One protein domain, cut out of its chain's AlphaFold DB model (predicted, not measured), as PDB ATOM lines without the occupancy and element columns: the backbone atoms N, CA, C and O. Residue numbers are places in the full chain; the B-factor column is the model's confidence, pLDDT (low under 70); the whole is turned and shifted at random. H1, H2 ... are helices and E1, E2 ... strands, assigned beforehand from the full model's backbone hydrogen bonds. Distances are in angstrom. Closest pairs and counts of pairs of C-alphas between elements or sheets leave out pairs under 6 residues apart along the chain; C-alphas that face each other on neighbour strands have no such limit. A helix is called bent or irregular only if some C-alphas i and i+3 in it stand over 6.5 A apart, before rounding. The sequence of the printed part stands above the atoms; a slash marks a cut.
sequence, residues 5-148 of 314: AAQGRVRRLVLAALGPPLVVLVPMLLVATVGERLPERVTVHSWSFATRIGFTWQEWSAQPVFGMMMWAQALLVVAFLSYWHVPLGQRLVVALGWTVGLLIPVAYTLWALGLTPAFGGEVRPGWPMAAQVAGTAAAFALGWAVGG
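AT A GLANCE: This is residues 5 to 148 of the 314 residues of an uncharacterized protein of Nonomuraea endophytica (UniProt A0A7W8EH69). Long helices lie nearly side by side in an elongated bundle, with H5 in the middle: H1 and H2 follow each other along one side of it, and H4 and H6 also pack on it. At one end of the bundle, E1 and E2 form a small hairpin whose tip, residues 45 to 50, sticks out. The printed part has 144 residues, mostly helix, with six named helices and two named strands in the order H1, H2, E1, E2, H3, H4, H5, H6; the sheet, E1 - E2, is antiparallel. It is compact, with a radius of gyration of the C-alphas of 16.9 A and spans of 53 by 30 by 29 A.

HOW THE PARTS SIT: E1, residues 41 to 45, and E2, residues 50 to 54, are antiparallel neighbours in a hairpin, with N 42 and O 53 at 3.0 A and N 44 and O 51 at 2.9 A, within hydrogen-bond range. H3, residues 57 to 61, is close to but not clearly touching H2, residues 19 to 37; the closest C-alphas, of Met 28 and Trp 57, are 7.1 A apart. H5, residues 87 to 113, was assigned as one helix by its hydrogen bonds but is bent, with C-alphas 101 and 104 6.9 A apart; its arms, H5a, residues 87 to 101, and H5b, residues 104 to 113, stand at a shallow tilt of 21 degrees. H5a and H4, residues 64 to 82, touch as a helical hairpin at a shallow tilt of 13 degrees, opposite ways, closest at the C-alphas of Phe 80 and Gln 90, 5.6 A. H1, residues 5 to 17, touches H5a, the same way, closest at the C-alphas of Ala 16 and Val 94, 4.6 A. H2 touches H5b with residues 23 to 30 alone, closest at the C-alphas of Pro 27 and Pro 105, 6.0 A. H6, residues 127 to 146, touches H5a with residues 136 to 144 alone, opposite ways at a shallow tilt of 34 degrees, only just short of steep; the closest C-alphas, of Ala 95 and Gly 143, are 4.0 A apart. H4 and H6 are apart. Every O i to N i+4 pair is within hydrogen-bond range in H1, H3, H4, H5a, H5b and H6, and 12 of 15 in H2.

IN THESE COORDINATES: H1 begins at C-alpha 5, (148.912, 128.470, 104.446), and is 18.7 A long. H2 is 27.5 A long and irregular, with C-alphas 33 and 36 7.8 A apart, and has a kink of 33 degrees near residue 31. H4 measures 26.5 A, H5a 20.8 A and H5b 13.9 A. H6 is 27.6 A long and ends at C-alpha 146, (162.314, 120.399, 101.218).

THE WHOLE: The two C-alphas farthest apart, of Ala 5 and Glu 122, are 53.9 A apart. The printed part has no cut. The link from H5 to H6, residues 114 to 126, is long; the other links are tight. The mean pLDDT of the printed part is 70.4, and 59 residues are under 70, among them residues 34 to 55 and 104 to 132.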
ATOM      1  N   ALA A   5     148.061 128.461 103.263       58.28
ATOM      2  CA  ALA A   5     148.912 128.470 104.446       58.28
ATOM      3  C   ALA A   5     148.787 127.177 105.276       58.28
ATOM      4  O   ALA A   5     149.773 126.727 105.858       58.28
ATOM      5  N   ALA A   6     147.613 126.542 105.325       61.38
ATOM      6  CA  ALA A   6     147.386 125.295 106.053       61.38
ATOM      7  C   ALA A   6     148.086 124.096 105.397       61.38
ATOM      8  O   ALA A   6     148.761 123.342 106.098       61.38
ATOM      9  N   GLN A   7     148.025 123.964 104.068       68.06
ATOM     10  CA  GLN A   7     148.701 122.873 103.348       68.06
ATOM     11  C   GLN A   7     150.230 122.924 103.505       68.06
ATOM     12  O   GLN A   7     150.865 121.899 103.763       68.06
ATOM     13  N   GLY A   8     150.831 124.118 103.438       71.50
ATOM     14  CA  GLY A   8     152.271 124.291 103.662       71.50
ATOM     15  C   GLY A   8     152.723 123.911 105.081       71.50
ATOM     16  O   GLY A   8     153.829 123.397 105.260       71.50
ATOM     17  N   ARG A   9     151.863 124.114 106.089       76.12
ATOM     18  CA  ARG A   9     152.133 123.757 107.492       76.12
ATOM     19  C   ARG A   9     152.119 122.245 107.716       76.12
ATOM     20  O   ARG A   9     153.058 121.724 108.311       76.12
ATOM     21  N   VAL A  10     151.111 121.541 107.195       79.50
ATOM     22  CA  VAL A  10     150.991 120.076 107.341       79.50
ATOM     23  C   VAL A  10     152.174 119.366 106.690       79.50
ATOM     24  O   VAL A  10     152.793 118.512 107.318       79.50
ATOM     25  N   ARG A  11     152.572 119.781 105.480       82.56
ATOM     26  CA  ARG A  11     153.760 119.234 104.809       82.56
ATOM     27  C   ARG A  11     155.017 119.367 105.674       82.56
ATOM     28  O   ARG A  11     155.765 118.408 105.821       82.56
ATOM     29  N   ARG A  12     155.254 120.542 106.264       78.94
ATOM     30  CA  ARG A  12     156.419 120.779 107.132       78.94
ATOM     31  C   ARG A  12     156.361 119.979 108.429       78.94
ATOM     32  O   ARG A  12     157.407 119.531 108.881       78.94
ATOM     33  N   LEU A  13     155.173 119.771 108.995       78.88
ATOM     34  CA  LEU A  13     155.003 118.908 110.163       78.88
ATOM     35  C   LEU A  13     155.390 117.464 109.830       78.88
ATOM     36  O   LEU A  13     156.176 116.874 110.560       78.88
ATOM     37  N   VAL A  14     154.896 116.923 108.711       83.56
ATOM     38  CA  VAL A  14     155.248 115.569 108.246       83.56
ATOM     39  C   VAL A  14     156.761 115.445 108.042       83.56
ATOM     40  O   VAL A  14     157.373 114.478 108.482       83.56
ATOM     41  N   LEU A  15     157.392 116.462 107.450       82.00
ATOM     42  CA  LEU A  15     158.843 116.498 107.242       82.00
ATOM     43  C   LEU A  15     159.656 116.615 108.537       82.00
ATOM     44  O   LEU A  15     160.751 116.065 108.604       82.00
ATOM     45  N   ALA A  16     159.148 117.318 109.551       76.56
ATOM     46  CA  ALA A  16     159.770 117.375 110.873       76.56
ATOM     47  C   ALA A  16     159.594 116.044 111.627       76.56
ATOM     48  O   ALA A  16     160.521 115.575 112.281       76.56
ATOM     49  N   ALA A  17     158.432 115.401 111.477       80.38
ATOM     50  CA  ALA A  17     158.123 114.099 112.062       80.38
ATOM     51  C   ALA A  17     158.881 112.933 111.400       80.38
ATOM     52  O   ALA A  17     158.942 111.854 111.977       80.38
ATOM     53  N   LEU A  18     159.490 113.150 110.229       81.75
ATOM     54  CA  LEU A  18     160.367 112.188 109.550       81.75
ATOM     55  C   LEU A  18     161.756 112.056 110.201       81.75
ATOM     56  O   LEU A  18     162.430 111.054 109.984       81.75
ATOM     57  N   GLY A  19     162.180 113.015 111.030       76.38
ATOM     58  CA  GLY A  19     163.455 112.945 111.756       76.38
ATOM     59  C   GLY A  19     163.582 111.706 112.662       76.38
ATOM     60  O   GLY A  19     164.508 110.921 112.464       76.38
ATOM     61  N   PRO A  20     162.662 111.482 113.623       76.44
ATOM     62  CA  PRO A  20     162.668 110.295 114.485       76.44
ATOM     63  C   PRO A  20     162.715 108.942 113.748       76.44
ATOM     64  O   PRO A  20     163.564 108.124 114.097       76.44
ATOM     65  N   PRO A  21     161.876 108.660 112.726       82.62
ATOM     66  CA  PRO A  21     161.960 107.392 112.012       82.62
ATOM     67  C   PRO A  21     163.269 107.258 111.230       82.62
ATOM     68  O   PRO A  21     163.787 106.153 111.165       82.62
ATOM     69  N   LEU A  22     163.868 108.339 110.709       78.19
ATOM     70  CA  LEU A  22     165.201 108.268 110.088       78.19
ATOM     71  C   LEU A  22     166.297 107.872 111.093       78.19
ATOM     72  O   LEU A  22     167.153 107.056 110.756       78.19
ATOM     73  N   VAL A  23     166.224 108.375 112.333       74.19
ATOM     74  CA  VAL A  23     167.141 107.989 113.424       74.19
ATOM     75  C   VAL A  23     167.080 106.489 113.717       74.19
ATOM     76  O   VAL A  23     168.089 105.915 114.103       74.19
ATOM     77  N   VAL A  24     165.924 105.851 113.528       79.00
ATOM     78  CA  VAL A  24     165.724 104.413 113.769       79.00
ATOM     79  C   VAL A  24     166.054 103.585 112.525       79.00
ATOM     80  O   VAL A  24     166.828 102.633 112.593       79.00
ATOM     81  N   LEU A  25     165.497 103.963 111.373       82.31
ATOM     82  CA  LEU A  25     165.554 103.185 110.137       82.31
ATOM     83  C   LEU A  25     166.957 103.112 109.545       82.31
ATOM     84  O   LEU A  25     167.354 102.043 109.093       82.31
ATOM     85  N   VAL A  26     167.715 104.213 109.542       77.44
ATOM     86  CA  VAL A  26     169.073 104.235 108.972       77.44
ATOM     87  C   VAL A  26     170.003 103.239 109.686       77.44
ATOM     88  O   VAL A  26     170.595 102.405 109.003       77.44
ATOM     89  N   PRO A  27     170.116 103.241 111.026       71.25
ATOM     90  CA  PRO A  27     170.932 102.254 111.725       71.25
ATOM     91  C   PRO A  27     170.358 100.835 111.653       71.25
ATOM     92  O   PRO A  27     171.145  99.901 111.545       71.25
ATOM     93  N   MET A  28     169.031 100.639 111.635       77.69
ATOM     94  CA  MET A  28     168.457  99.302 111.399       77.69
ATOM     95  C   MET A  28     168.852  98.743 110.027       77.69
ATOM     96  O   MET A  28     169.298  97.601 109.938       77.69
ATOM     97  N   LEU A  29     168.739  99.548 108.966       79.88
ATOM     98  CA  LEU A  29     169.180  99.180 107.617       79.88
ATOM     99  C   LEU A  29     170.680  98.900 107.578       79.88
ATOM    100  O   LEU A  29     171.116  97.977 106.896       79.88
ATOM    101  N   LEU A  30     171.474  99.662 108.330       71.12
ATOM    102  CA  LEU A  30     172.908  99.435 108.417       71.12
ATOM    103  C   LEU A  30     173.245  98.089 109.058       71.12
ATOM    104  O   LEU A  30     174.008  97.311 108.491       71.12
ATOM    105  N   VAL A  31     172.660  97.808 110.223       70.12
ATOM    106  CA  VAL A  31     172.850  96.536 110.925       70.12
ATOM    107  C   VAL A  31     172.383  95.382 110.039       70.12
ATOM    108  O   VAL A  31     173.077  94.378 109.939       70.12
ATOM    109  N   ALA A  32     171.270  95.539 109.320       77.44
ATOM    110  CA  ALA A  32     170.769  94.514 108.409       77.44
ATOM    111  C   ALA A  32     171.674  94.274 107.185       77.44
ATOM    112  O   ALA A  32     171.758  93.150 106.706       77.44
ATOM    113  N   THR A  33     172.342  95.307 106.658       78.56
ATOM    114  CA  THR A  33     173.134  95.206 105.412       78.56
ATOM    115  C   THR A  33     174.612  94.900 105.638       78.56
ATOM    116  O   THR A  33     175.244  94.281 104.783       78.56
ATOM    117  N   VAL A  34     175.179  95.333 106.766       69.56
ATOM    118  CA  VAL A  34     176.617  95.222 107.067       69.56
ATOM    119  C   VAL A  34     176.880  94.402 108.336       69.56
ATOM    120  O   VAL A  34     178.029  94.077 108.614       69.56
ATOM    121  N   GLY A  35     175.843  94.012 109.089       65.56
ATOM    122  CA  GLY A  35     175.958  93.326 110.383       65.56
ATOM    123  C   GLY A  35     176.831  92.075 110.363       65.56
ATOM    124  O   GLY A  35     177.686  91.930 111.227       65.56
ATOM    125  N   GLU A  36     176.702  91.231 109.337       68.75
ATOM    126  CA  GLU A  36     177.505  90.001 109.200       68.75
ATOM    127  C   GLU A  36     178.991  90.262 108.910       68.75
ATOM    128  O   GLU A  36     179.825  89.370 109.049       68.75
ATOM    129  N   ARG A  37     179.338  91.481 108.486       67.50
ATOM    130  CA  ARG A  37     180.715  91.893 108.174       67.50
ATOM    131  C   ARG A  37     181.351  92.711 109.292       67.50
ATOM    132  O   ARG A  37     182.547  92.990 109.220       67.50
ATOM    133  N   LEU A  38     180.571  93.130 110.288       64.75
ATOM    134  CA  LEU A  38     181.050  93.922 111.414       64.75
ATOM    135  C   LEU A  38     181.609  93.000 112.512       64.75
ATOM    136  O   LEU A  38     181.094  91.902 112.713       64.75
ATOM    137  N   PRO A  39     182.646  93.426 113.253       64.81
ATOM    138  CA  PRO A  39     183.104  92.691 114.428       64.81
ATOM    139  C   PRO A  39     181.965  92.575 115.445       64.81
ATOM    140  O   PRO A  39     181.278  93.564 115.681       64.81
ATOM    141  N   GLU A  40     181.798  91.429 116.112       67.19
ATOM    142  CA  GLU A  40     180.732  91.256 117.118       67.19
ATOM    143  C   GLU A  40     180.758  92.343 118.202       67.19
ATOM    144  O   GLU A  40     179.716  92.735 118.732       67.19
ATOM    145  N   ARG A  41     181.955  92.843 118.539       65.12
ATOM    146  CA  ARG A  41     182.169  93.896 119.533       65.12
ATOM    147  C   ARG A  41     183.308  94.808 119.117       65.12
ATOM    148  O   ARG A  41     184.381  94.339 118.744       65.12
ATOM    149  N   VAL A  42     183.105  96.109 119.287       61.44
ATOM    150  CA  VAL A  42     184.165  97.110 119.156       61.44
ATOM    151  C   VAL A  42     184.286  97.891 120.454       61.44
ATOM    152  O   VAL A  42     183.311  98.394 121.008       61.44
ATOM    153  N   THR A  43     185.517  98.011 120.944       59.78
ATOM    154  CA  THR A  43     185.868  98.956 122.002       59.78
ATOM    155  C   THR A  43     186.072 100.335 121.401       59.78
ATOM    156  O   THR A  43     187.093 100.604 120.765       59.78
ATOM    157  N   VAL A  44     185.123 101.235 121.633       57.34
ATOM    158  CA  VAL A  44     185.277 102.641 121.264       57.34
ATOM    159  C   VAL A  44     186.106 103.303 122.352       57.34
ATOM    160  O   VAL A  44     185.615 103.525 123.456       57.34
ATOM    161  N   HIS A  45     187.375 103.597 122.067       49.53
ATOM    162  CA  HIS A  45     188.161 104.490 122.916       49.53
ATOM    163  C   HIS A  45     187.899 105.930 122.481       49.53
ATOM    164  O   HIS A  45     188.400 106.415 121.462       49.53
ATOM    165  N   SER A  46     187.044 106.595 123.249       50.56
ATOM    166  CA  SER A  46     186.906 108.043 123.271       50.56
ATOM    167  C   SER A  46     187.677 108.581 124.477       50.56
ATOM    168  O   SER A  46     187.828 107.909 125.493       50.56
ATOM    169  N   TRP A  47     188.139 109.821 124.374       35.03
ATOM    170  CA  TRP A  47     188.865 110.563 125.407       35.03
ATOM    171  C   TRP A  47     188.035 110.767 126.688       35.03
ATOM    172  O   TRP A  47     188.592 111.153 127.708       35.03
ATOM    173  N   SER A  48     186.729 110.469 126.662       35.38
ATOM    174  CA  SER A  48     185.845 110.536 127.830       35.38
ATOM    175  C   SER A  48     185.096 109.237 128.160       35.38
ATOM    176  O   SER A  48     184.501 109.164 129.228       35.38
ATOM    177  N   PHE A  49     185.102 108.217 127.289       45.25
ATOM    178  CA  PHE A  49     184.408 106.942 127.530       45.25
ATOM    179  C   PHE A  49     185.115 105.780 126.822       45.25
ATOM    180  O   PHE A  49     185.406 105.865 125.628       45.25
ATOM    181  N   ALA A  50     185.328 104.676 127.545       46.34
ATOM    182  CA  ALA A  50     185.667 103.378 126.970       46.34
ATOM    183  C   ALA A  50     184.430 102.480 127.055       46.34
ATOM    184  O   ALA A  50     184.137 101.906 128.103       46.34
ATOM    185  N   THR A  51     183.674 102.383 125.965       57.53
ATOM    186  CA  THR A  51     182.492 101.517 125.890       57.53
ATOM    187  C   THR A  51     182.737 100.386 124.901       57.53
ATOM    188  O   THR A  51     183.222 100.595 123.787       57.53
ATOM    189  N   ARG A  52     182.423  99.155 125.325       61.56
ATOM    190  CA  ARG A  52     182.228  98.038 124.397       61.56
ATOM    191  C   ARG A  52     180.848  98.202 123.793       61.56
ATOM    192  O   ARG A  52     179.873  98.281 124.532       61.56
ATOM    193  N   ILE A  53     180.799  98.282 122.475       64.12
ATOM    194  CA  ILE A  53     179.561  98.426 121.726       64.12
ATOM    195  C   ILE A  53     179.507  97.252 120.764       64.12
ATOM    196  O   ILE A  53     180.380  97.104 119.906       64.12
ATOM    197  N   GLY A  54     178.530  96.379 120.950       64.44
ATOM    198  CA  GLY A  54     178.123  95.405 119.957       64.44
ATOM    199  C   GLY A  54     177.189  96.055 118.947       64.44
ATOM    200  O   GLY A  54     176.395  96.943 119.270       64.44
ATOM    201  N   PHE A  55     177.272  95.607 117.699       67.12
ATOM    202  CA  PHE A  55     176.430  96.106 116.607       67.12
ATOM    203  C   PHE A  55     175.048  95.439 116.576       67.12
ATOM    204  O   PHE A  55     174.453  95.264 115.515       67.12
ATOM    205  N   THR A  56     174.516  95.064 117.741       74.56
ATOM    206  CA  THR A  56     173.139  94.583 117.865       74.56
ATOM    207  C   THR A  56     172.197  95.761 118.093       74.56
ATOM    208  O   THR A  56     172.551  96.761 118.721       74.56
ATOM    209  N   TRP A  57     170.957  95.648 117.610       74.00
ATOM    210  CA  TRP A  57     169.942  96.687 117.810       74.00
ATOM    211  C   TRP A  57     169.713  97.010 119.296       74.00
ATOM    212  O   TRP A  57     169.522  98.167 119.677       74.00
ATOM    213  N   GLN A  58     169.762  95.986 120.149       78.69
ATOM    214  CA  GLN A  58     169.531  96.117 121.583       78.69
ATOM    215  C   GLN A  58     170.652  96.910 122.269       78.69
ATOM    216  O   GLN A  58     170.367  97.818 123.045       78.69
ATOM    217  N   GLU A  59     171.915  96.641 121.937       74.38
ATOM    218  CA  GLU A  59     173.048  97.392 122.488       74.38
ATOM    219  C   GLU A  59     173.150  98.809 121.915       74.38
ATOM    220  O   GLU A  59     173.551  99.729 122.632       74.38
ATOM    221  N   TRP A  60     172.748  99.003 120.656       72.19
ATOM    222  CA  TRP A  60     172.730 100.309 120.004       72.19
ATOM    223  C   TRP A  60     171.640 101.229 120.572       72.19
ATOM    224  O   TRP A  60     171.919 102.366 120.950       72.19
ATOM    225  N   SER A  61     170.412 100.724 120.708       75.00
ATOM    226  CA  SER A  61     169.295 101.473 121.307       75.00
ATOM    227  C   SER A  61     169.485 101.742 122.806       75.00
ATOM    228  O   SER A  61     168.961 102.728 123.322       75.00
ATOM    229  N   ALA A  62     170.284 100.925 123.503       75.50
ATOM    230  CA  ALA A  62     170.669 101.151 124.895       75.50
ATOM    231  C   ALA A  62     171.767 102.221 125.073       75.50
ATOM    232  O   ALA A  62     172.039 102.631 126.203       75.50
ATOM    233  N   GLN A  63     172.404 102.697 123.992       71.19
ATOM    234  CA  GLN A  63     173.433 103.732 124.102       71.19
ATOM    235  C   GLN A  63     172.826 105.065 124.572       71.19
ATOM    236  O   GLN A  63     171.830 105.526 124.003       71.19
ATOM    237  N   PRO A  64     173.478 105.783 125.508       70.56
ATOM    238  CA  PRO A  64     173.044 107.119 125.923       70.56
ATOM    239  C   PRO A  64     172.890 108.094 124.747       70.56
ATOM    240  O   PRO A  64     171.972 108.909 124.730       70.56
ATOM    241  N   VAL A  65     173.752 107.971 123.729       69.81
ATOM    242  CA  VAL A  65     173.707 108.792 122.509       69.81
ATOM    243  C   VAL A  65     172.386 108.611 121.756       69.81
ATOM    244  O   VAL A  65     171.813 109.600 121.306       69.81
ATOM    245  N   PHE A  66     171.858 107.387 121.668       72.38
ATOM    246  CA  PHE A  66     170.573 107.132 121.016       72.38
ATOM    247  C   PHE A  66     169.418 107.805 121.767       72.38
ATOM    248  O   PHE A  66     168.612 108.519 121.165       72.38
ATOM    249  N   GLY A  67     169.386 107.663 123.096       70.19
ATOM    250  CA  GLY A  67     168.406 108.345 123.945       70.19
ATOM    251  C   GLY A  67     168.457 109.869 123.786       70.19
ATOM    252  O   GLY A  67     167.419 110.511 123.618       70.19
ATOM    253  N   MET A  68     169.662 110.450 123.744       71.75
ATOM    254  CA  MET A  68     169.857 111.885 123.500       71.75
ATOM    255  C   MET A  68     169.346 112.317 122.121       71.75
ATOM    256  O   MET A  68     168.725 113.371 122.007       71.75
ATOM    257  N   MET A  69     169.566 111.514 121.076       73.00
ATOM    258  CA  MET A  69     169.079 111.810 119.725       73.00
ATOM    259  C   MET A  69     167.556 111.793 119.650       73.00
ATOM    260  O   MET A  69     166.959 112.718 119.100       73.00
ATOM    261  N   MET A  70     166.922 110.774 120.233       76.12
ATOM    262  CA  MET A  70     165.463 110.682 120.291       76.12
ATOM    263  C   MET A  70     164.868 111.847 121.083       76.12
ATOM    264  O   MET A  70     163.878 112.445 120.658       76.12
ATOM    265  N   TRP A  71     165.512 112.236 122.184       73.88
ATOM    266  CA  TRP A  71     165.104 113.397 122.966       73.88
ATOM    267  C   TRP A  71     165.269 114.712 122.192       73.88
ATOM    268  O   TRP A  71     164.352 115.533 122.168       73.88
ATOM    269  N   ALA A  72     166.388 114.899 121.485       75.00
ATOM    270  CA  ALA A  72     166.615 116.066 120.632       75.00
ATOM    271  C   ALA A  72     165.574 116.162 119.503       75.00
ATOM    272  O   ALA A  72     165.039 117.241 119.251       75.00
ATOM    273  N   GLN A  73     165.229 115.040 118.864       77.56
ATOM    274  CA  GLN A  73     164.159 114.991 117.864       77.56
ATOM    275  C   GLN A  73     162.792 115.332 118.471       77.56
ATOM    276  O   GLN A  73     162.040 116.118 117.894       77.56
ATOM    277  N   ALA A  74     162.477 114.814 119.661       74.25
ATOM    278  CA  ALA A  74     161.240 115.150 120.364       74.25
ATOM    279  C   ALA A  74     161.156 116.651 120.689       74.25
ATOM    280  O   ALA A  74     160.123 117.278 120.449       74.25
ATOM    281  N   LEU A  75     162.255 117.262 121.149       75.31
ATOM    282  CA  LEU A  75     162.325 118.708 121.372       75.31
ATOM    283  C   LEU A  75     162.114 119.510 120.089       75.31
ATOM    284  O   LEU A  75     161.451 120.544 120.127       75.31
ATOM    285  N   LEU A  76     162.648 119.048 118.958       75.25
ATOM    286  CA  LEU A  76     162.424 119.686 117.663       75.25
ATOM    287  C   LEU A  76     160.945 119.618 117.267       75.25
ATOM    288  O   LEU A  76     160.391 120.634 116.853       75.25
ATOM    289  N   VAL A  77     160.262 118.492 117.482       75.56
ATOM    290  CA  VAL A  77     158.808 118.381 117.254       75.56
ATOM    291  C   VAL A  77     158.026 119.321 118.180       75.56
ATOM    292  O   VAL A  77     157.165 120.068 117.716       75.56
ATOM    293  N   VAL A  78     158.355 119.368 119.473       71.06
ATOM    294  CA  VAL A  78     157.719 120.294 120.429       71.06
ATOM    295  C   VAL A  78     157.973 121.752 120.040       71.06
ATOM    296  O   VAL A  78     157.057 122.579 120.091       71.06
ATOM    297  N   ALA A  79     159.186 122.082 119.596       69.12
ATOM    298  CA  ALA A  79     159.518 123.401 119.077       69.12
ATOM    299  C   ALA A  79     158.690 123.708 117.822       69.12
ATOM    300  O   ALA A  79     158.127 124.796 117.727       69.12
ATOM    301  N   PHE A  80     158.528 122.757 116.899       75.25
ATOM    302  CA  PHE A  80     157.673 122.923 115.721       75.25
ATOM    303  C   PHE A  80     156.245 123.317 116.113       75.25
ATOM    304  O   PHE A  80     155.703 124.288 115.584       75.25
ATOM    305  N   LEU A  81     155.657 122.587 117.064       73.94
ATOM    306  CA  LEU A  81     154.304 122.828 117.568       73.94
ATOM    307  C   LEU A  81     154.205 124.182 118.286       73.94
ATOM    308  O   LEU A  81     153.281 124.956 118.047       73.94
ATOM    309  N   SER A  82     155.208 124.531 119.091       67.69
ATOM    310  CA  SER A  82     155.281 125.823 119.793       67.69
ATOM    311  C   SER A  82     155.436 127.008 118.829       67.69
ATOM    312  O   SER A  82     154.967 128.115 119.097       67.69
ATOM    313  N   TYR A  83     156.083 126.781 117.684       69.50
ATOM    314  CA  TYR A  83     156.319 127.762 116.625       69.50
ATOM    315  C   TYR A  83     155.421 127.543 115.400       69.50
ATOM    316  O   TYR A  83     155.749 128.008 114.307       69.50
ATOM    317  N   TRP A  84     154.249 126.923 115.580       74.12
ATOM    318  CA  TRP A  84     153.309 126.588 114.500       74.12
ATOM    319  C   TRP A  84     152.902 127.780 113.613       74.12
ATOM    320  O   TRP A  84     152.535 127.625 112.449       74.12
ATOM    321  N   HIS A  85     152.998 128.995 114.150       68.19
ATOM    322  CA  HIS A  85     152.623 130.235 113.471       68.19
ATOM    323  C   HIS A  85     153.806 130.953 112.801       68.19
ATOM    324  O   HIS A  85     153.608 131.989 112.176       68.19
ATOM    325  N   VAL A  86     155.039 130.448 112.946       73.81
ATOM    326  CA  VAL A  86     156.267 131.098 112.458       73.81
ATOM    327  C   VAL A  86     156.891 130.251 111.341       73.81
ATOM    328  O   VAL A  86     157.608 129.292 111.628       73.81
ATOM    329  N   PRO A  87     156.692 130.611 110.060       73.94
ATOM    330  CA  PRO A  87     157.144 129.812 108.917       73.94
ATOM    331  C   PRO A  87     158.658 129.571 108.885       73.94
ATOM    332  O   PRO A  87     159.110 128.487 108.523       73.94
ATOM    333  N   LEU A  88     159.442 130.574 109.296       74.94
ATOM    334  CA  LEU A  88     160.897 130.462 109.400       74.94
ATOM    335  C   LEU A  88     161.312 129.464 110.486       74.94
ATOM    336  O   LEU A  88     162.213 128.662 110.264       74.94
ATOM    337  N   GLY A  89     160.618 129.480 111.629       73.50
ATOM    338  CA  GLY A  89     160.847 128.541 112.726       73.50
ATOM    339  C   GLY A  89     160.562 127.106 112.297       73.50
ATOM    340  O   GLY A  89     161.386 126.229 112.518       73.50
ATOM    341  N   GLN A  90     159.457 126.883 111.583       77.25
ATOM    342  CA  GLN A  90     159.121 125.571 111.019       77.25
ATOM    343  C   GLN A  90     160.207 125.047 110.073       77.25
ATOM    344  O   GLN A  90     160.600 123.889 110.167       77.25
ATOM    345  N   ARG A  91     160.708 125.897 109.169       80.25
ATOM    346  CA  ARG A  91     161.736 125.511 108.193       80.25
ATOM    347  C   ARG A  91     163.076 125.197 108.858       80.25
ATOM    348  O   ARG A  91     163.707 124.206 108.503       80.25
ATOM    349  N   LEU A  92     163.470 126.002 109.847       79.69
ATOM    350  CA  LEU A  92     164.648 125.747 110.681       79.69
ATOM    351  C   LEU A  92     164.536 124.409 111.408       79.69
ATOM    352  O   LEU A  92     165.476 123.626 111.388       79.69
ATOM    353  N   VAL A  93     163.383 124.136 112.016       81.31
ATOM    354  CA  VAL A  93     163.152 122.888 112.744       81.31
ATOM    355  C   VAL A  93     163.217 121.673 111.814       81.31
ATOM    356  O   VAL A  93     163.842 120.685 112.179       81.31
ATOM    357  N   VAL A  94     162.655 121.749 110.603       83.06
ATOM    358  CA  VAL A  94     162.778 120.674 109.598       83.06
ATOM    359  C   VAL A  94     164.241 120.456 109.206       83.06
ATOM    360  O   VAL A  94     164.714 119.323 109.227       83.06
ATOM    361  N   ALA A  95     164.981 121.527 108.900       82.69
ATOM    362  CA  ALA A  95     166.393 121.429 108.531       82.69
ATOM    363  C   ALA A  95     167.247 120.825 109.659       82.69
ATOM    364  O   ALA A  95     168.062 119.933 109.419       82.69
ATOM    365  N   LEU A  96     167.018 121.251 110.903       79.31
ATOM    366  CA  LEU A  96     167.686 120.701 112.082       79.31
ATOM    367  C   LEU A  96     167.292 119.241 112.336       79.31
ATOM    368  O   LEU A  96     168.168 118.432 112.623       79.31
ATOM    369  N   GLY A  97     166.016 118.881 112.173       82.12
ATOM    370  CA  GLY A  97     165.527 117.509 112.346       82.12
ATOM    371  C   GLY A  97     166.151 116.536 111.351       82.12
ATOM    372  O   GLY A  97     166.565 115.445 111.736       82.12
ATOM    373  N   TRP A  98     166.311 116.957 110.096       81.62
ATOM    374  CA  TRP A  98     167.032 116.191 109.074       81.62
ATOM    375  C   TRP A  98     168.518 116.077 109.388       81.62
ATOM    376  O   TRP A  98     169.093 115.001 109.265       81.62
ATOM    377  N   THR A  99     169.129 117.164 109.854       79.81
ATOM    378  CA  THR A  99     170.543 117.163 110.238       79.81
ATOM    379  C   THR A  99     170.790 116.188 111.387       79.81
ATOM    380  O   THR A  99     171.625 115.306 111.257       79.81
ATOM    381  N   VAL A 100     170.025 116.272 112.480       77.75
ATOM    382  CA  VAL A 100     170.132 115.341 113.620       77.75
ATOM    383  C   VAL A 100     169.770 113.910 113.204       77.75
ATOM    384  O   VAL A 100     170.400 112.959 113.663       77.75
ATOM    385  N   GLY A 101     168.780 113.762 112.320       73.69
ATOM    386  CA  GLY A 101     168.261 112.475 111.862       73.69
ATOM    387  C   GLY A 101     169.201 111.691 110.953       73.69
ATOM    388  O   GLY A 101     169.190 110.469 110.998       73.69
ATOM    389  N   LEU A 102     170.026 112.378 110.161       73.88
ATOM    390  CA  LEU A 102     170.955 111.758 109.211       73.88
ATOM    391  C   LEU A 102     172.410 111.823 109.666       73.88
ATOM    392  O   LEU A 102     173.138 110.855 109.472       73.88
ATOM    393  N   LEU A 103     172.846 112.926 110.281       73.00
ATOM    394  CA  LEU A 103     174.260 113.142 110.583       73.00
ATOM    395  C   LEU A 103     174.815 112.058 111.491       73.00
ATOM    396  O   LEU A 103     175.825 111.449 111.169       73.00
ATOM    397  N   ILE A 104     174.188 111.847 112.644       66.81
ATOM    398  CA  ILE A 104     174.769 110.976 113.661       66.81
ATOM    399  C   ILE A 104     174.703 109.509 113.220       66.81
ATOM    400  O   ILE A 104     175.737 108.853 113.325       66.81
ATOM    401  N   PRO A 105     173.602 108.989 112.636       68.12
ATOM    402  CA  PRO A 105     173.601 107.631 112.102       68.12
ATOM    403  C   PRO A 105     174.637 107.432 110.994       68.12
ATOM    404  O   PRO A 105     175.342 106.427 111.008       68.12
ATOM    405  N   VAL A 106     174.796 108.394 110.076       69.44
ATOM    406  CA  VAL A 106     175.805 108.327 109.003       69.44
ATOM    407  C   VAL A 106     177.223 108.448 109.561       69.44
ATOM    408  O   VAL A 106     178.105 107.704 109.152       69.44
ATOM    409  N   ALA A 107     177.470 109.330 110.526       68.31
ATOM    410  CA  ALA A 107     178.772 109.471 111.174       68.31
ATOM    411  C   ALA A 107     179.171 108.181 111.899       68.31
ATOM    412  O   ALA A 107     180.306 107.729 111.766       68.31
ATOM    413  N   TYR A 108     178.224 107.572 112.612       67.25
ATOM    414  CA  TYR A 108     178.409 106.303 113.311       67.25
ATOM    415  C   TYR A 108     178.608 105.141 112.334       67.25
ATOM    416  O   TYR A 108     179.450 104.281 112.557       67.25
ATOM    417  N   THR A 109     177.884 105.165 111.215       67.12
ATOM    418  CA  THR A 109     178.028 104.228 110.096       67.12
ATOM    419  C   THR A 109     179.418 104.300 109.482       67.12
ATOM    420  O   THR A 109     180.094 103.287 109.366       67.12
ATOM    421  N   LEU A 110     179.862 105.494 109.084       66.50
ATOM    422  CA  LEU A 110     181.174 105.701 108.473       66.50
ATOM    423  C   LEU A 110     182.292 105.333 109.446       66.50
ATOM    424  O   LEU A 110     183.320 104.801 109.038       66.50
ATOM    425  N   TRP A 111     182.072 105.580 110.736       67.00
ATOM    426  CA  TRP A 111     182.973 105.150 111.792       67.00
ATOM    427  C   TRP A 111     183.024 103.619 111.920       67.00
ATOM    428  O   TRP A 111     184.114 103.058 111.956       67.00
ATOM    429  N   ALA A 112     181.873 102.939 111.900       64.25
ATOM    430  CA  ALA A 112     181.781 101.477 111.910       64.25
ATOM    431  C   ALA A 112     182.409 100.836 110.656       64.25
ATOM    432  O   ALA A 112     183.142  99.858 110.762       64.25
ATOM    433  N   LEU A 113     182.194 101.425 109.476       64.94
ATOM    434  CA  LEU A 113     182.806 100.998 108.213       64.94
ATOM    435  C   LEU A 113     184.324 101.228 108.191       64.94
ATOM    436  O   LEU A 113     185.069 100.415 107.653       64.94
ATOM    437  N   GLY A 114     184.812 102.298 108.821       62.69
ATOM    438  CA  GLY A 114     186.251 102.531 108.986       62.69
ATOM    439  C   GLY A 114     186.948 101.492 109.872       62.69
ATOM    440  O   GLY A 114     188.169 101.400 109.851       62.69
ATOM    441  N   LEU A 115     186.185 100.707 110.639       59.62
ATOM    442  CA  LEU A 115     186.696  99.622 111.480       59.62
ATOM    443  C   LEU A 115     186.634  98.254 110.798       59.62
ATOM    444  O   LEU A 115     187.219  97.297 111.302       59.62
ATOM    445  N   THR A 116     185.935  98.133 109.666       60.81
ATOM    446  CA  THR A 116     185.921  96.877 108.913       60.81
ATOM    447  C   THR A 116     187.274  96.641 108.231       60.81
ATOM    448  O   THR A 116     187.730  97.514 107.491       60.81
ATOM    449  N   PRO A 117     187.902  95.456 108.393       56.31
ATOM    450  CA  PRO A 117     189.215  95.142 107.813       56.31
ATOM    451  C   PRO A 117     189.291  95.348 106.294       56.31
ATOM    452  O   PRO A 117     190.334  95.728 105.772       56.31
ATOM    453  N   ALA A 118     188.162  95.170 105.597       56.44
ATOM    454  CA  ALA A 118     188.016  95.412 104.161       56.44
ATOM    455  C   ALA A 118     188.299  96.868 103.727       56.44
ATOM    456  O   ALA A 118     188.495  97.111 102.540       56.44
ATOM    457  N   PHE A 119     188.332  97.824 104.664       53.50
ATOM    458  CA  PHE A 119     188.534  99.254 104.407       53.50
ATOM    459  C   PHE A 119     189.811  99.836 105.048       53.50
ATOM    460  O   PHE A 119     189.963 101.055 105.093       53.50
ATOM    461  N   GLY A 120     190.755  98.989 105.485       49.97
ATOM    462  CA  GLY A 120     192.074  99.416 105.980       49.97
ATOM    463  C   GLY A 120     192.085  99.714 107.481       49.97
ATOM    464  O   GLY A 120     192.063 100.865 107.906       49.97
ATOM    465  N   GLY A 121     192.127  98.655 108.289       52.25
ATOM    466  CA  GLY A 121     191.839  98.664 109.728       52.25
ATOM    467  C   GLY A 121     192.821  99.340 110.698       52.25
ATOM    468  O   GLY A 121     192.763  98.995 111.871       52.25
ATOM    469  N   GLU A 122     193.693 100.276 110.307       53.28
ATOM    470  CA  GLU A 122     194.693 100.820 111.263       53.28
ATOM    471  C   GLU A 122     194.933 102.335 111.244       53.28
ATOM    472  O   GLU A 122     195.485 102.876 112.201       53.28
ATOM    473  N   VAL A 123     194.459 103.080 110.245       47.91
ATOM    474  CA  VAL A 123     194.650 104.538 110.210       47.91
ATOM    475  C   VAL A 123     193.286 105.181 110.127       47.91
ATOM    476  O   VAL A 123     192.631 105.026 109.107       47.91
ATOM    477  N   ARG A 124     192.852 105.917 111.166       54.09
ATOM    478  CA  ARG A 124     191.706 106.837 111.043       54.09
ATOM    479  C   ARG A 124     192.056 107.829 109.934       54.09
ATOM    480  O   ARG A 124     192.858 108.730 110.185       54.09
ATOM    481  N   PRO A 125     191.510 107.699 108.719       53.00
ATOM    482  CA  PRO A 125     191.860 108.619 107.654       53.00
ATOM    483  C   PRO A 125     191.276 109.995 108.019       53.00
ATOM    484  O   PRO A 125     190.347 110.068 108.817       53.00
ATOM    485  N   GLY A 126     191.763 111.103 107.457       60.19
ATOM    486  CA  GLY A 126     191.157 112.428 107.699       60.19
ATOM    487  C   GLY A 126     189.805 112.633 106.990       60.19
ATOM    488  O   GLY A 126     189.020 113.508 107.361       60.19
ATOM    489  N   TRP A 127     189.504 111.805 105.982       59.41
ATOM    490  CA  TRP A 127     188.294 111.915 105.160       59.41
ATOM    491  C   TRP A 127     186.956 111.701 105.897       59.41
ATOM    492  O   TRP A 127     186.004 112.372 105.505       59.41
ATOM    493  N   PRO A 128     186.811 110.873 106.956       63.69
ATOM    494  CA  PRO A 128     185.548 110.691 107.667       63.69
ATOM    495  C   PRO A 128     185.065 111.992 108.299       63.69
ATOM    496  O   PRO A 128     183.868 112.244 108.319       63.69
ATOM    497  N   MET A 129     185.976 112.858 108.756       63.91
ATOM    498  CA  MET A 129     185.602 114.156 109.320       63.91
ATOM    499  C   MET A 129     185.129 115.121 108.226       63.91
ATOM    500  O   MET A 129     184.090 115.759 108.379       63.91
ATOM    501  N   ALA A 130     185.820 115.167 107.082       68.19
ATOM    502  CA  ALA A 130     185.376 115.946 105.925       68.19
ATOM    503  C   ALA A 130     184.031 115.435 105.367       68.19
ATOM    504  O   ALA A 130     183.141 116.233 105.076       68.19
ATOM    505  N   ALA A 131     183.845 114.115 105.290       67.06
ATOM    506  CA  ALA A 131     182.607 113.470 104.856       67.06
ATOM    507  C   ALA A 131     181.456 113.709 105.843       67.06
ATOM    508  O   ALA A 131     180.328 113.947 105.416       67.06
ATOM    509  N   GLN A 132     181.725 113.724 107.152       65.56
ATOM    510  CA  GLN A 132     180.742 114.098 108.173       65.56
ATOM    511  C   GLN A 132     180.315 115.562 108.026       65.56
ATOM    512  O   GLN A 132     179.119 115.848 108.035       65.56
ATOM    513  N   VAL A 133     181.258 116.492 107.844       70.56
ATOM    514  CA  VAL A 133     180.949 117.920 107.645       70.56
ATOM    515  C   VAL A 133     180.153 118.130 106.355       70.56
ATOM    516  O   VAL A 133     179.111 118.788 106.379       70.56
ATOM    517  N   ALA A 134     180.582 117.522 105.247       76.06
ATOM    518  CA  ALA A 134     179.880 117.592 103.968       76.06
ATOM    519  C   ALA A 134     178.476 116.968 104.051       76.06
ATOM    520  O   ALA A 134     177.505 117.575 103.604       76.06
ATOM    521  N   GLY A 135     178.347 115.802 104.692       72.81
ATOM    522  CA  GLY A 135     177.070 115.131 104.930       72.81
ATOM    523  C   GLY A 135     176.128 115.949 105.815       72.81
ATOM    524  O   GLY A 135     174.939 116.046 105.516       72.81
ATOM    525  N   THR A 136     176.658 116.615 106.848       70.69
ATOM    526  CA  THR A 136     175.900 117.552 107.700       70.69
ATOM    527  C   THR A 136     175.332 118.696 106.870       70.69
ATOM    528  O   THR A 136     174.137 118.986 106.936       70.69
ATOM    529  N   ALA A 137     176.189 119.348 106.080       75.94
ATOM    530  CA  ALA A 137     175.804 120.489 105.263       75.94
ATOM    531  C   ALA A 137     174.773 120.084 104.199       75.94
ATOM    532  O   ALA A 137     173.782 120.789 104.009       75.94
ATOM    533  N   ALA A 138     174.960 118.922 103.568       81.19
ATOM    534  CA  ALA A 138     174.022 118.370 102.597       81.19
ATOM    535  C   ALA A 138     172.665 118.040 103.237       81.19
ATOM    536  O   ALA A 138     171.632 118.428 102.695       81.19
ATOM    537  N   ALA A 139     172.642 117.392 104.407       78.31
ATOM    538  CA  ALA A 139     171.408 117.073 105.129       78.31
ATOM    539  C   ALA A 139     170.650 118.340 105.559       78.31
ATOM    540  O   ALA A 139     169.430 118.419 105.394       78.31
ATOM    541  N   PHE A 140     171.368 119.356 106.046       79.88
ATOM    542  CA  PHE A 140     170.781 120.650 106.383       79.88
ATOM    543  C   PHE A 140     170.207 121.346 105.144       79.88
ATOM    544  O   PHE A 140     169.065 121.807 105.169       79.88
ATOM    545  N   ALA A 141     170.966 121.395 104.045       83.69
ATOM    546  CA  ALA A 141     170.535 122.004 102.789       83.69
ATOM    547  C   ALA A 141     169.309 121.290 102.197       83.69
ATOM    548  O   ALA A 141     168.370 121.955 101.759       83.69
ATOM    549  N   LEU A 142     169.276 119.955 102.253       83.50
ATOM    550  CA  LEU A 142     168.129 119.144 101.846       83.50
ATOM    551  C   LEU A 142     166.907 119.441 102.714       83.50
ATOM    552  O   LEU A 142     165.859 119.801 102.180       83.50
ATOM    553  N   GLY A 143     167.032 119.385 104.042       80.69
ATOM    554  CA  GLY A 143     165.925 119.716 104.943       80.69
ATOM    555  C   GLY A 143     165.422 121.154 104.745       80.69
ATOM    556  O   GLY A 143     164.214 121.412 104.738       80.69
ATOM    557  N   TRP A 144     166.330 122.094 104.475       84.00
ATOM    558  CA  TRP A 144     165.994 123.478 104.151       84.00
ATOM    559  C   TRP A 144     165.261 123.618 102.813       84.00
ATOM    560  O   TRP A 144     164.273 124.355 102.727       84.00
ATOM    561  N   ALA A 145     165.716 122.936 101.764       85.81
ATOM    562  CA  ALA A 145     165.095 122.954 100.443       85.81
ATOM    563  C   ALA A 145     163.693 122.322 100.484       85.81
ATOM    564  O   ALA A 145     162.720 122.923 100.023       85.81
ATOM    565  N   VAL A 146     163.567 121.159 101.124       83.88
ATOM    566  CA  VAL A 146     162.314 120.399 101.218       83.88
ATOM    567  C   VAL A 146     161.285 121.103 102.118       83.88
ATOM    568  O   VAL A 146     160.083 120.987 101.874       83.88
ATOM    569  N   GLY A 147     161.727 121.926 103.079       76.44
ATOM    570  CA  GLY A 147     160.865 122.803 103.883       76.44
ATOM    571  C   GLY A 147     160.096 123.871 103.083       76.44
ATOM    572  O   GLY A 147     159.156 124.476 103.608       76.44
ATOM    573  N   GLY A 148     160.435 124.080 101.808       80.38
ATOM    574  CA  GLY A 148     159.684 124.921 100.877       80.38
ATOM    575  C   GLY A 148     159.808 126.435 101.121       80.38
ATOM    576  O   GLY A 148     160.417 126.877 102.100       80.38
TER     577      GLY A 148